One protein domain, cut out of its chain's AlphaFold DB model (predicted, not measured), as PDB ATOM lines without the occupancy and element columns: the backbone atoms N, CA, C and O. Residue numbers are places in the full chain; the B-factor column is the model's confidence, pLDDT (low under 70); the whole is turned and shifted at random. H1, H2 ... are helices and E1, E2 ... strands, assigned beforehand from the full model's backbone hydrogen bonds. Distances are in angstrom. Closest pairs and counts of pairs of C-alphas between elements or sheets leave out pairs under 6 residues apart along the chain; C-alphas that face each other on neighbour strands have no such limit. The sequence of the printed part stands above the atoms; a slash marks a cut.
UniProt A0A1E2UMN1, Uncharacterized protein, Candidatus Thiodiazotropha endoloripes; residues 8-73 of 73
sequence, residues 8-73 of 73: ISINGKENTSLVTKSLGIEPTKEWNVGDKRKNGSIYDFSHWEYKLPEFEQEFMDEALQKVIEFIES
ATOM      1  N   ILE A   8     -23.920  11.186 -41.706       88.38
ATOM      2  CA  ILE A   8     -22.473  11.075 -41.555       88.38
ATOM      3  C   ILE A   8     -22.122  11.750 -40.238       88.38
ATOM      4  O   ILE A   8     -22.560  12.871 -39.983       88.38
ATOM      5  N   SER A   9     -21.349  11.070 -39.392       93.06
ATOM      6  CA  SER A   9     -20.843  11.634 -38.142       93.06
ATOM      7  C   SER A   9     -19.342  11.430 -38.042       93.06
ATOM      8  O   SER A   9     -18.851  10.309 -38.161       93.06
ATOM      9  N   ILE A  10     -18.627  12.522 -37.786       93.69
ATOM     10  CA  ILE A  10     -17.180  12.548 -37.612       93.69
ATOM     11  C   ILE A  10     -16.890  13.121 -36.225       93.69
ATOM     12  O   ILE A  10     -17.397  14.179 -35.853       93.69
ATOM     13  N   ASN A  11     -16.093  12.395 -35.441       96.06
ATOM     14  CA  ASN A  11     -15.715  12.773 -34.083       96.06
ATOM     15  C   ASN A  11     -14.197  12.857 -33.983       96.06
ATOM     16  O   ASN A  11     -13.493  11.989 -34.495       96.06
ATOM     17  N   GLY A  12     -13.693  13.870 -33.286       93.88
ATOM     18  CA  GLY A  12     -12.257  14.086 -33.161       93.88
ATOM     19  C   GLY A  12     -11.893  15.021 -32.019       93.88
ATOM     20  O   GLY A  12     -12.723  15.385 -31.188       93.88
ATOM     21  N   LYS A  13     -10.617  15.400 -31.958       94.00
ATOM     22  CA  LYS A  13     -10.109  16.401 -31.003       94.00
ATOM     23  C   LYS A  13      -9.767  17.735 -31.670       94.00
ATOM     24  O   LYS A  13      -9.535  18.712 -30.970       94.00
ATOM     25  N   GLU A  14      -9.747  17.764 -32.999       91.69
ATOM     26  CA  GLU A  14      -9.435  18.947 -33.800       91.69
ATOM     27  C   GLU A  14     -10.687  19.749 -34.162       91.69
ATOM     28  O   GLU A  14     -11.802  19.385 -33.791       91.69
ATOM     29  N   ASN A  15     -10.509  20.869 -34.859       94.44
ATOM     30  CA  ASN A  15     -11.612  21.750 -35.211       94.44
ATOM     31  C   ASN A  15     -12.472  21.158 -36.347       94.44
ATOM     32  O   ASN A  15     -11.941  20.732 -37.374       94.44
ATOM     33  N   THR A  16     -13.797  21.185 -36.195       96.25
ATOM     34  CA  THR A  16     -14.766  20.663 -37.175       96.25
ATOM     35  C   THR A  16     -14.708  21.364 -38.532       96.25
ATOM     36  O   THR A  16     -15.055  20.753 -39.539       96.25
ATOM     37  N   SER A  17     -14.198  22.597 -38.606       95.06
ATOM     38  CA  SER A  17     -14.033  23.329 -39.874       95.06
ATOM     39  C   SER A  17     -13.143  22.609 -40.889       95.06
ATOM     40  O   SER A  17     -13.328  22.784 -42.093       95.06
ATOM     41  N   LEU A  18     -12.208  21.768 -40.432       93.56
ATOM     42  CA  LEU A  18     -11.384  20.925 -41.304       93.56
ATOM     43  C   LEU A  18     -12.237  19.910 -42.071       93.56
ATOM     44  O   LEU A  18     -11.993  19.671 -43.253       93.56
ATOM     45  N   VAL A  19     -13.269  19.367 -41.423       93.44
ATOM     46  CA  VAL A  19     -14.221  18.430 -42.029       93.44
ATOM     47  C   VAL A  19     -15.065  19.149 -43.077       93.44
ATOM     48  O   VAL A  19     -15.102  18.714 -44.225       93.44
ATOM     49  N   THR A  20     -15.657  20.298 -42.730       93.62
ATOM     50  CA  THR A  20     -16.435  21.126 -43.672       93.62
ATOM     51  C   THR A  20     -15.605  21.504 -44.898       93.62
ATOM     52  O   THR A  20     -16.057  21.349 -46.030       93.62
ATOM     53  N   LYS A  21     -14.356  21.944 -44.692       93.62
ATOM     54  CA  LYS A  21     -13.443  22.317 -45.779       93.62
ATOM     55  C   LYS A  21     -13.114  21.138 -46.698       93.62
ATOM     56  O   LYS A  21     -12.993  21.343 -47.901       93.62
ATOM     57  N   SER A  22     -12.948  19.941 -46.139       90.75
ATOM     58  CA  SER A  22     -12.554  18.751 -46.902       90.75
ATOM     59  C   SER A  22     -13.728  18.153 -47.675       90.75
ATOM     60  O   SER A  22     -13.592  17.825 -48.847       90.75
ATOM     61  N   LEU A  23     -14.905  18.062 -47.049       88.19
ATOM     62  CA  LEU A  23     -16.091  17.477 -47.681       88.19
ATOM     63  C   LEU A  23     -16.829  18.475 -48.594       88.19
ATOM     64  O   LEU A  23     -17.535  18.071 -49.526       88.19
ATOM     65  N   GLY A  24     -16.675  19.780 -48.343       90.06
ATOM     66  CA  GLY A  24     -17.432  20.835 -49.021       90.06
ATOM     67  C   GLY A  24     -18.926  20.797 -48.686       90.06
ATOM     68  O   GLY A  24     -19.750  21.147 -49.527       90.06
ATOM     69  N   ILE A  25     -19.274  20.305 -47.495       88.56
ATOM     70  CA  ILE A  25     -20.649  20.125 -47.013       88.56
ATOM     71  C   ILE A  25     -20.784  20.871 -45.687       88.56
ATOM     72  O   ILE A  25     -19.908  20.761 -44.831       88.56
ATOM     73  N   GLU A  26     -21.885  21.596 -45.504       92.06
ATOM     74  CA  GLU A  26     -22.200  22.266 -44.239       92.06
ATOM     75  C   GLU A  26     -22.875  21.294 -43.257       92.06
ATOM     76  O   GLU A  26     -23.813  20.594 -43.651       92.06
ATOM     77  N   PRO A  27     -22.449  21.232 -41.983       94.00
ATOM     78  CA  PRO A  27     -23.035  20.324 -41.010       94.00
ATOM     79  C   PRO A  27     -24.467  20.716 -40.652       94.00
ATOM     80  O   PRO A  27     -24.820  21.883 -40.505       94.00
ATOM     81  N   THR A  28     -25.283  19.705 -40.371       93.31
ATOM     82  CA  THR A  28     -26.578  19.896 -39.699       93.31
ATOM     83  C   THR A  28     -26.430  20.134 -38.201       93.31
ATOM     84  O   THR A  28     -27.295  20.744 -37.569       93.31
ATOM     85  N   LYS A  29     -25.343  19.630 -37.612       94.50
ATOM     86  CA  LYS A  29     -25.028  19.794 -36.200       94.50
ATOM     87  C   LYS A  29     -23.522  19.728 -36.011       94.50
ATOM     88  O   LYS A  29     -22.877  18.801 -36.491       94.50
ATOM     89  N   GLU A  30     -22.979  20.670 -35.254       96.62
ATOM     90  CA  GLU A  30     -21.570  20.650 -34.887       96.62
ATOM     91  C   GLU A  30     -21.307  21.231 -33.496       96.62
ATOM     92  O   GLU A  30     -22.125  21.970 -32.941       96.62
ATOM     93  N   TRP A  31     -20.168  20.847 -32.926       97.25
ATOM     94  CA  TRP A  31     -19.520  21.508 -31.796       97.25
ATOM     95  C   TRP A  31     -18.034  21.154 -31.779       97.25
ATOM     96  O   TRP A  31     -17.626  20.105 -32.278       97.25
ATOM     97  N   ASN A  32     -17.229  21.998 -31.148       97.44
ATOM     98  CA  ASN A  32     -15.796  21.811 -30.977       97.44
ATOM     99  C   ASN A  32     -15.425  21.502 -29.522       97.44
ATOM    100  O   ASN A  32     -16.169  21.798 -28.581       97.44
ATOM    101  N   VAL A  33     -14.233  20.934 -29.320       96.31
ATOM    102  CA  VAL A  33     -13.613  20.879 -27.986       96.31
ATOM    103  C   VAL A  33     -13.561  22.289 -27.398       96.31
ATOM    104  O   VAL A  33     -13.096  23.221 -28.047       96.31
ATOM    105  N   GLY A  34     -14.002  22.445 -26.150       95.31
ATOM    106  CA  GLY A  34     -14.038  23.750 -25.482       95.31
ATOM    107  C   GLY A  34     -15.396  24.452 -25.540       95.31
ATOM    108  O   GLY A  34     -15.667  25.304 -24.690       95.31
ATOM    109  N   ASP A  35     -16.288  24.047 -26.449       96.19
ATOM    110  CA  ASP A  35     -17.628  24.620 -26.527       96.19
ATOM    111  C   ASP A  35     -18.456  24.278 -25.283       96.19
ATOM    112  O   ASP A  35     -18.368  23.186 -24.703       96.19
ATOM    113  N   LYS A  36     -19.298  25.227 -24.864       96.69
ATOM    114  CA  LYS A  36     -20.171  25.064 -23.699       96.69
ATOM    115  C   LYS A  36     -21.428  24.280 -24.062       96.69
ATOM    116  O   LYS A  36     -22.175  24.635 -24.971       96.69
ATOM    117  N   ARG A  37     -21.715  23.251 -23.272       93.62
ATOM    118  CA  ARG A  37     -22.983  22.519 -23.290       93.62
ATOM    119  C   ARG A  37     -24.078  23.333 -22.599       93.62
ATOM    120  O   ARG A  37     -23.810  24.189 -21.757       93.62
ATOM    121  N   LYS A  38     -25.341  22.995 -22.882       91.50
ATOM    122  CA  LYS A  38     -26.521  23.634 -22.260       91.50
ATOM    123  C   LYS A  38     -26.537  23.543 -20.729       91.50
ATOM    124  O   LYS A  38     -27.088  24.416 -20.075       91.50
ATOM    125  N   ASN A  39     -25.942  22.495 -20.165       92.44
ATOM    126  CA  ASN A  39     -25.828  22.284 -18.720       92.44
ATOM    127  C   ASN A  39     -24.589  22.967 -18.098       92.44
ATOM    128  O   ASN A  39     -24.304  22.742 -16.927       92.44
ATOM    129  N   GLY A  40     -23.834  23.755 -18.869       93.06
ATOM    130  CA  GLY A  40     -22.648  24.478 -18.410       93.06
ATOM    131  C   GLY A  40     -21.342  23.678 -18.416       93.06
ATOM    132  O   GLY A  40     -20.286  24.276 -18.217       93.06
ATOM    133  N   SER A  41     -21.371  22.365 -18.680       95.25
ATOM    134  CA  SER A  41     -20.139  21.590 -18.879       95.25
ATOM    135  C   SER A  41     -19.520  21.888 -20.248       95.25
ATOM    136  O   SER A  41     -20.157  22.485 -21.112       95.25
ATOM    137  N   ILE A  42     -18.284  21.453 -20.471       96.88
ATOM    138  CA  ILE A  42     -17.560  21.678 -21.729       96.88
ATOM    139  C   ILE A  42     -17.544  20.387 -22.558       96.88
ATOM    140  O   ILE A  42     -17.555  19.288 -21.999       96.88
ATOM    141  N   TYR A  43     -17.572  20.502 -23.888       95.56
ATOM    142  CA  TYR A  43     -17.295  19.372 -24.772       95.56
ATOM    143  C   TYR A  43     -15.805  19.021 -24.765       95.56
ATOM    144  O   TYR A  43     -14.939  19.864 -24.975       95.56
ATOM    145  N   ASP A  44     -15.516  17.748 -24.532       96.00
ATOM    146  CA  ASP A  44     -14.181  17.158 -24.500       96.00
ATOM    147  C   ASP A  44     -13.756  16.574 -25.855       96.00
ATOM    148  O   ASP A  44     -12.617  16.137 -26.009       96.00
ATOM    149  N   PHE A  45     -14.648  16.564 -26.843       96.25
ATOM    150  CA  PHE A  45     -14.392  16.182 -28.230       96.25
ATOM    151  C   PHE A  45     -15.183  17.092 -29.174       96.25
ATOM    152  O   PHE A  45     -16.224  17.639 -28.798       96.25
ATOM    153  N   SER A  46     -14.688  17.214 -30.395       97.44
ATOM    154  CA  SER A  46     -15.366  17.868 -31.504       97.44
ATOM    155  C   SER A  46     -16.239  16.866 -32.246       97.44
ATOM    156  O   SER A  46     -15.852  15.708 -32.423       97.44
ATOM    157  N   HIS A  47     -17.398  17.315 -32.701       97.31
ATOM    158  CA  HIS A  47     -18.371  16.512 -33.422       97.31
ATOM    159  C   HIS A  47     -18.899  17.291 -34.609       97.31
ATOM    160  O   HIS A  47     -19.335  18.431 -34.461       97.31
ATOM    161  N   TRP A  48     -18.928  16.634 -35.754       97.00
ATOM    162  CA  TRP A  48     -19.515  17.134 -36.982       97.00
ATOM    163  C   TRP A  48     -20.523  16.094 -37.475       97.00
ATOM    164  O   TRP A  48     -20.214  14.901 -37.525       97.00
ATOM    165  N   GLU A  49     -21.743  16.521 -37.787       94.56
ATOM    166  CA  GLU A  49     -22.817  15.648 -38.255       94.56
ATOM    167  C   GLU A  49     -23.580  16.292 -39.409       94.56
ATOM    168  O   GLU A  49     -24.079  17.419 -39.308       94.56
ATOM    169  N   TYR A  50     -23.756  15.522 -40.476       90.62
ATOM    170  CA  TYR A  50     -24.626  15.861 -41.590       90.62
ATOM    171  C   TYR A  50     -25.752  14.840 -41.709       90.62
ATOM    172  O   TYR A  50     -25.503  13.639 -41.825       90.62
ATOM    173  N   LYS A  51     -26.993  15.327 -41.668       87.81
ATOM    174  CA  LYS A  51     -28.220  14.546 -41.835       87.81
ATOM    175  C   LYS A  51     -28.886  14.912 -43.145       87.81
ATOM    176  O   LYS A  51     -29.138  16.088 -43.399       87.81
ATOM    177  N   LEU A  52     -29.239  13.897 -43.923       78.06
ATOM    178  CA  LEU A  52     -30.003  14.110 -45.140       78.06
ATOM    179  C   LEU A  52     -31.478  14.411 -44.831       78.06
ATOM    180  O   LEU A  52     -32.080  13.707 -44.013       78.06
ATOM    181  N   PRO A  53     -32.074  15.437 -45.466       67.62
ATOM    182  CA  PRO A  53     -33.493  15.749 -45.321       67.62
ATOM    183  C   PRO A  53     -34.400  14.777 -46.087       67.62
ATOM    184  O   PRO A  53     -35.554  14.635 -45.698       67.62
ATOM    185  N   GLU A  54     -33.888  14.101 -47.118       69.69
ATOM    186  CA  GLU A  54     -34.521  12.985 -47.827       69.69
ATOM    187  C   GLU A  54     -33.422  11.992 -48.242       69.69
ATOM    188  O   GLU A  54     -32.290  12.393 -48.518       69.69
ATOM    189  N   PHE A  55     -33.704  10.685 -48.218       66.12
ATOM    190  CA  PHE A  55     -32.717   9.681 -48.627       66.12
ATOM    191  C   PHE A  55     -32.548   9.695 -50.149       66.12
ATOM    192  O   PHE A  55     -33.402   9.187 -50.874       66.12
ATOM    193  N   GLU A  56     -31.417  10.221 -50.611       70.12
ATOM    194  CA  GLU A  56     -30.994  10.179 -52.009       70.12
ATOM    195  C   GLU A  56     -29.738   9.308 -52.131       70.12
ATOM    196  O   GLU A  56     -28.687   9.626 -51.572       70.12
ATOM    197  N   GLN A  57     -29.858   8.173 -52.829       67.62
ATOM    198  CA  GLN A  57     -28.788   7.171 -52.911       67.62
ATOM    199  C   GLN A  57     -27.519   7.724 -53.579       67.62
ATOM    200  O   GLN A  57     -26.428   7.511 -53.059       67.62
ATOM    201  N   GLU A  58     -27.659   8.470 -54.678       74.69
ATOM    202  CA  GLU A  58     -26.522   9.054 -55.409       74.69
ATOM    203  C   GLU A  58     -25.720  10.021 -54.528       74.69
ATOM    204  O   GLU A  58     -24.496   9.934 -54.454       74.69
ATOM    205  N   PHE A  59     -26.412  10.881 -53.773       75.12
ATOM    206  CA  PHE A  59     -25.759  11.807 -52.852       75.12
ATOM    207  C   PHE A  59     -25.013  11.072 -51.732       75.12
ATOM    208  O   PHE A  59     -23.925  11.483 -51.327       75.12
ATOM    209  N   MET A  60     -25.589   9.984 -51.210       73.94
ATOM    210  CA  MET A  60     -24.937   9.190 -50.168       73.94
ATOM    211  C   MET A  60     -23.635   8.563 -50.652       73.94
ATOM    212  O   MET A  60     -22.651   8.603 -49.914       73.94
ATOM    213  N   ASP A  61     -23.608   8.030 -51.872       78.00
ATOM    214  CA  ASP A  61     -22.404   7.425 -52.440       78.00
ATOM    215  C   ASP A  61     -21.303   8.481 -52.658       78.00
ATOM    216  O   ASP A  61     -20.155   8.266 -52.260       78.00
ATOM    217  N   GLU A  62     -21.650   9.666 -53.176       81.12
ATOM    218  CA  GLU A  62     -20.707  10.787 -53.312       81.12
ATOM    219  C   GLU A  62     -20.169  11.270 -51.957       81.12
ATOM    220  O   GLU A  62     -18.968  11.507 -51.795       81.12
ATOM    221  N   ALA A  63     -21.044  11.414 -50.959       77.38
ATOM    222  CA  ALA A  63     -20.655  11.864 -49.630       77.38
ATOM    223  C   ALA A  63     -19.773  10.828 -48.913       77.38
ATOM    224  O   ALA A  63     -18.803  11.204 -48.253       77.38
ATOM    225  N   LEU A  64     -20.058   9.532 -49.074       82.88
ATOM    226  CA  LEU A  64     -19.229   8.448 -48.544       82.88
ATOM    227  C   LEU A  64     -17.850   8.414 -49.203       82.88
ATOM    228  O   LEU A  64     -16.853   8.279 -48.496       82.88
ATOM    229  N   GLN A  65     -17.777   8.592 -50.522       84.62
ATOM    230  CA  GLN A  65     -16.508   8.633 -51.246       84.62
ATOM    231  C   GLN A  65     -15.604   9.762 -50.730       84.62
ATOM    232  O   GLN A  65     -14.438   9.529 -50.415       84.62
ATOM    233  N   LYS A  66     -16.158  10.963 -50.530       84.31
ATOM    234  CA  LYS A  66     -15.416  12.089 -49.938       84.31
ATOM    235  C   LYS A  66     -14.937  11.810 -48.512       84.31
ATOM    236  O   LYS A  66     -13.864  12.264 -48.121       84.31
ATOM    237  N   VAL A  67     -15.727  11.087 -47.715       84.50
ATOM    238  CA  VAL A  67     -15.321  10.681 -46.360       84.50
ATOM    239  C   VAL A  67     -14.151   9.699 -46.410       84.50
ATOM    240  O   VAL A  67     -13.233   9.832 -45.605       84.50
ATOM    241  N   ILE A  68     -14.155   8.746 -47.346       85.25
ATOM    242  CA  ILE A  68     -13.034   7.815 -47.545       85.25
ATOM    243  C   ILE A  68     -11.765   8.594 -47.903       85.25
ATOM    244  O   ILE A  68     -10.748   8.433 -47.234       85.25
ATOM    245  N   GLU A  69     -11.849   9.502 -48.876       86.75
ATOM    246  CA  GLU A  69     -10.720  10.345 -49.293       86.75
ATOM    247  C   GLU A  69     -10.157  11.187 -48.140       86.75
ATOM    248  O   GLU A  69      -8.944  11.320 -48.009       86.75
ATOM    249  N   PHE A  70     -11.024  11.717 -47.272       84.94
ATOM    250  CA  PHE A  70     -10.614  12.471 -46.086       84.94
ATOM    251  C   PHE A  70      -9.905  11.613 -45.025       84.94
ATOM    252  O   PHE A  70      -9.043  12.112 -44.310       84.94
ATOM    253  N   ILE A  71     -10.277  10.339 -44.879       83.56
ATOM    254  CA  ILE A  71      -9.649   9.434 -43.903       83.56
ATOM    255  C   ILE A  71      -8.278   8.954 -44.395       83.56
ATOM    256  O   ILE A  71      -7.390   8.703 -43.580       83.56
ATOM    257  N   GLU A  72      -8.116   8.789 -45.707       83.62
ATOM    258  CA  GLU A  72      -6.892   8.264 -46.321       83.62
ATOM    259  C   GLU A  72      -5.818   9.335 -46.593       83.62
ATOM    260  O   GLU A  72      -4.675   8.974 -46.887       83.62
ATOM    261  N   SER A  73      -6.164  10.625 -46.494       70.19
ATOM    262  CA  SER A  73      -5.246  11.765 -46.662       70.19
ATOM    263  C   SER A  73      -4.362  12.019 -45.444       70.19
ATOM    264  O   SER A  73      -3.155  12.288 -45.643       70.19
TER     265      SER A  73
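What this domain is: This is residues 8 to 73 of the 73 residues of an uncharacterized protein of Candidatus Thiodiazotropha endoloripes (UniProt A0A1E2UMN1). A small three-stranded sheet has one short helix, H1, over one of its faces, while a longer helix, H2, lies off the edge strand E1, packs on H1 and only grazes the sheet. At the other end of the longest axis from the start of H2, the hairpin of E2 and E3 runs out into a long loop, residues 32 to 45. The printed part has 66 residues with three named strands and two named helices, in the order E1, H1, E2, E3, H2; the sheet runs E1, E3, E2, antiparallel throughout, and the class is mixed, helices and strands. The whole is only just loose, close to compact, with a radius of gyration of the C-alphas of 13.0 A, and flat, with spans of 40 by 29 by 13 A.

Where its parts are: E1 is residues 8 to 12, beginning at C-alpha 8 (-22.473, 11.075, -41.555) and 13.6 A long. H1 follows as residues 17 to 23, 10.0 A long. E2 is residues 29 to 31, 7.3 A. E3 is residues 46 to 51, 16.8 A, beginning at C-alpha 46 (-15.366, 17.868, -31.504). H2 is residues 57 to 72, 22.9 A, ending at C-alpha 72 (-6.892, 8.264, -46.321).

How they stand to each other: E1 is an edge strand and runs antiparallel to the inner strand E3, with N 8 and O 50 at 2.9 A and N 12 and O 46 at 3.0 A, within hydrogen-bond range. E1, H1 and E2 form a split strand-helix-strand unit, two strands running the same way with E3 between them in the sheet, and its crossover is right-handed. H1 is on the sheet at a height of 10.3 A, over E3, and runs slantwise to the strands, at 34 degrees to E3 on the local plane; its closest C-alpha pair with E3 is Val 19 and Trp 48, 7.4 A. E2, the other edge strand, forms a hairpin with E3; N 31 and O 47 are 3.0 A apart. H2 touches H1 with residues 63 to 70 alone, the closest C-alphas being those of Leu 23 and Lys 66, 5.9 A, at a steep tilt of 58 degrees, opposite ways. H2 only grazes the sheet, with its residues 60 to 67, and E1 and H2 are near each other. In H1 and H2 every O i to N i+4 pair is within hydrogen-bond range.

The domain as a whole: The two C-alphas farthest apart are those of Gly 40 and Glu 58, 40.3 A. The printed part has no cut. The link E2 to E3, 14 residues, is long; the other three are tight. Residues 54 to 59, of which 57 to 59 belong to H2, stand free. The mean pLDDT of the printed part is 88.5, and residues 53 to 55 and residue 57 are under 70.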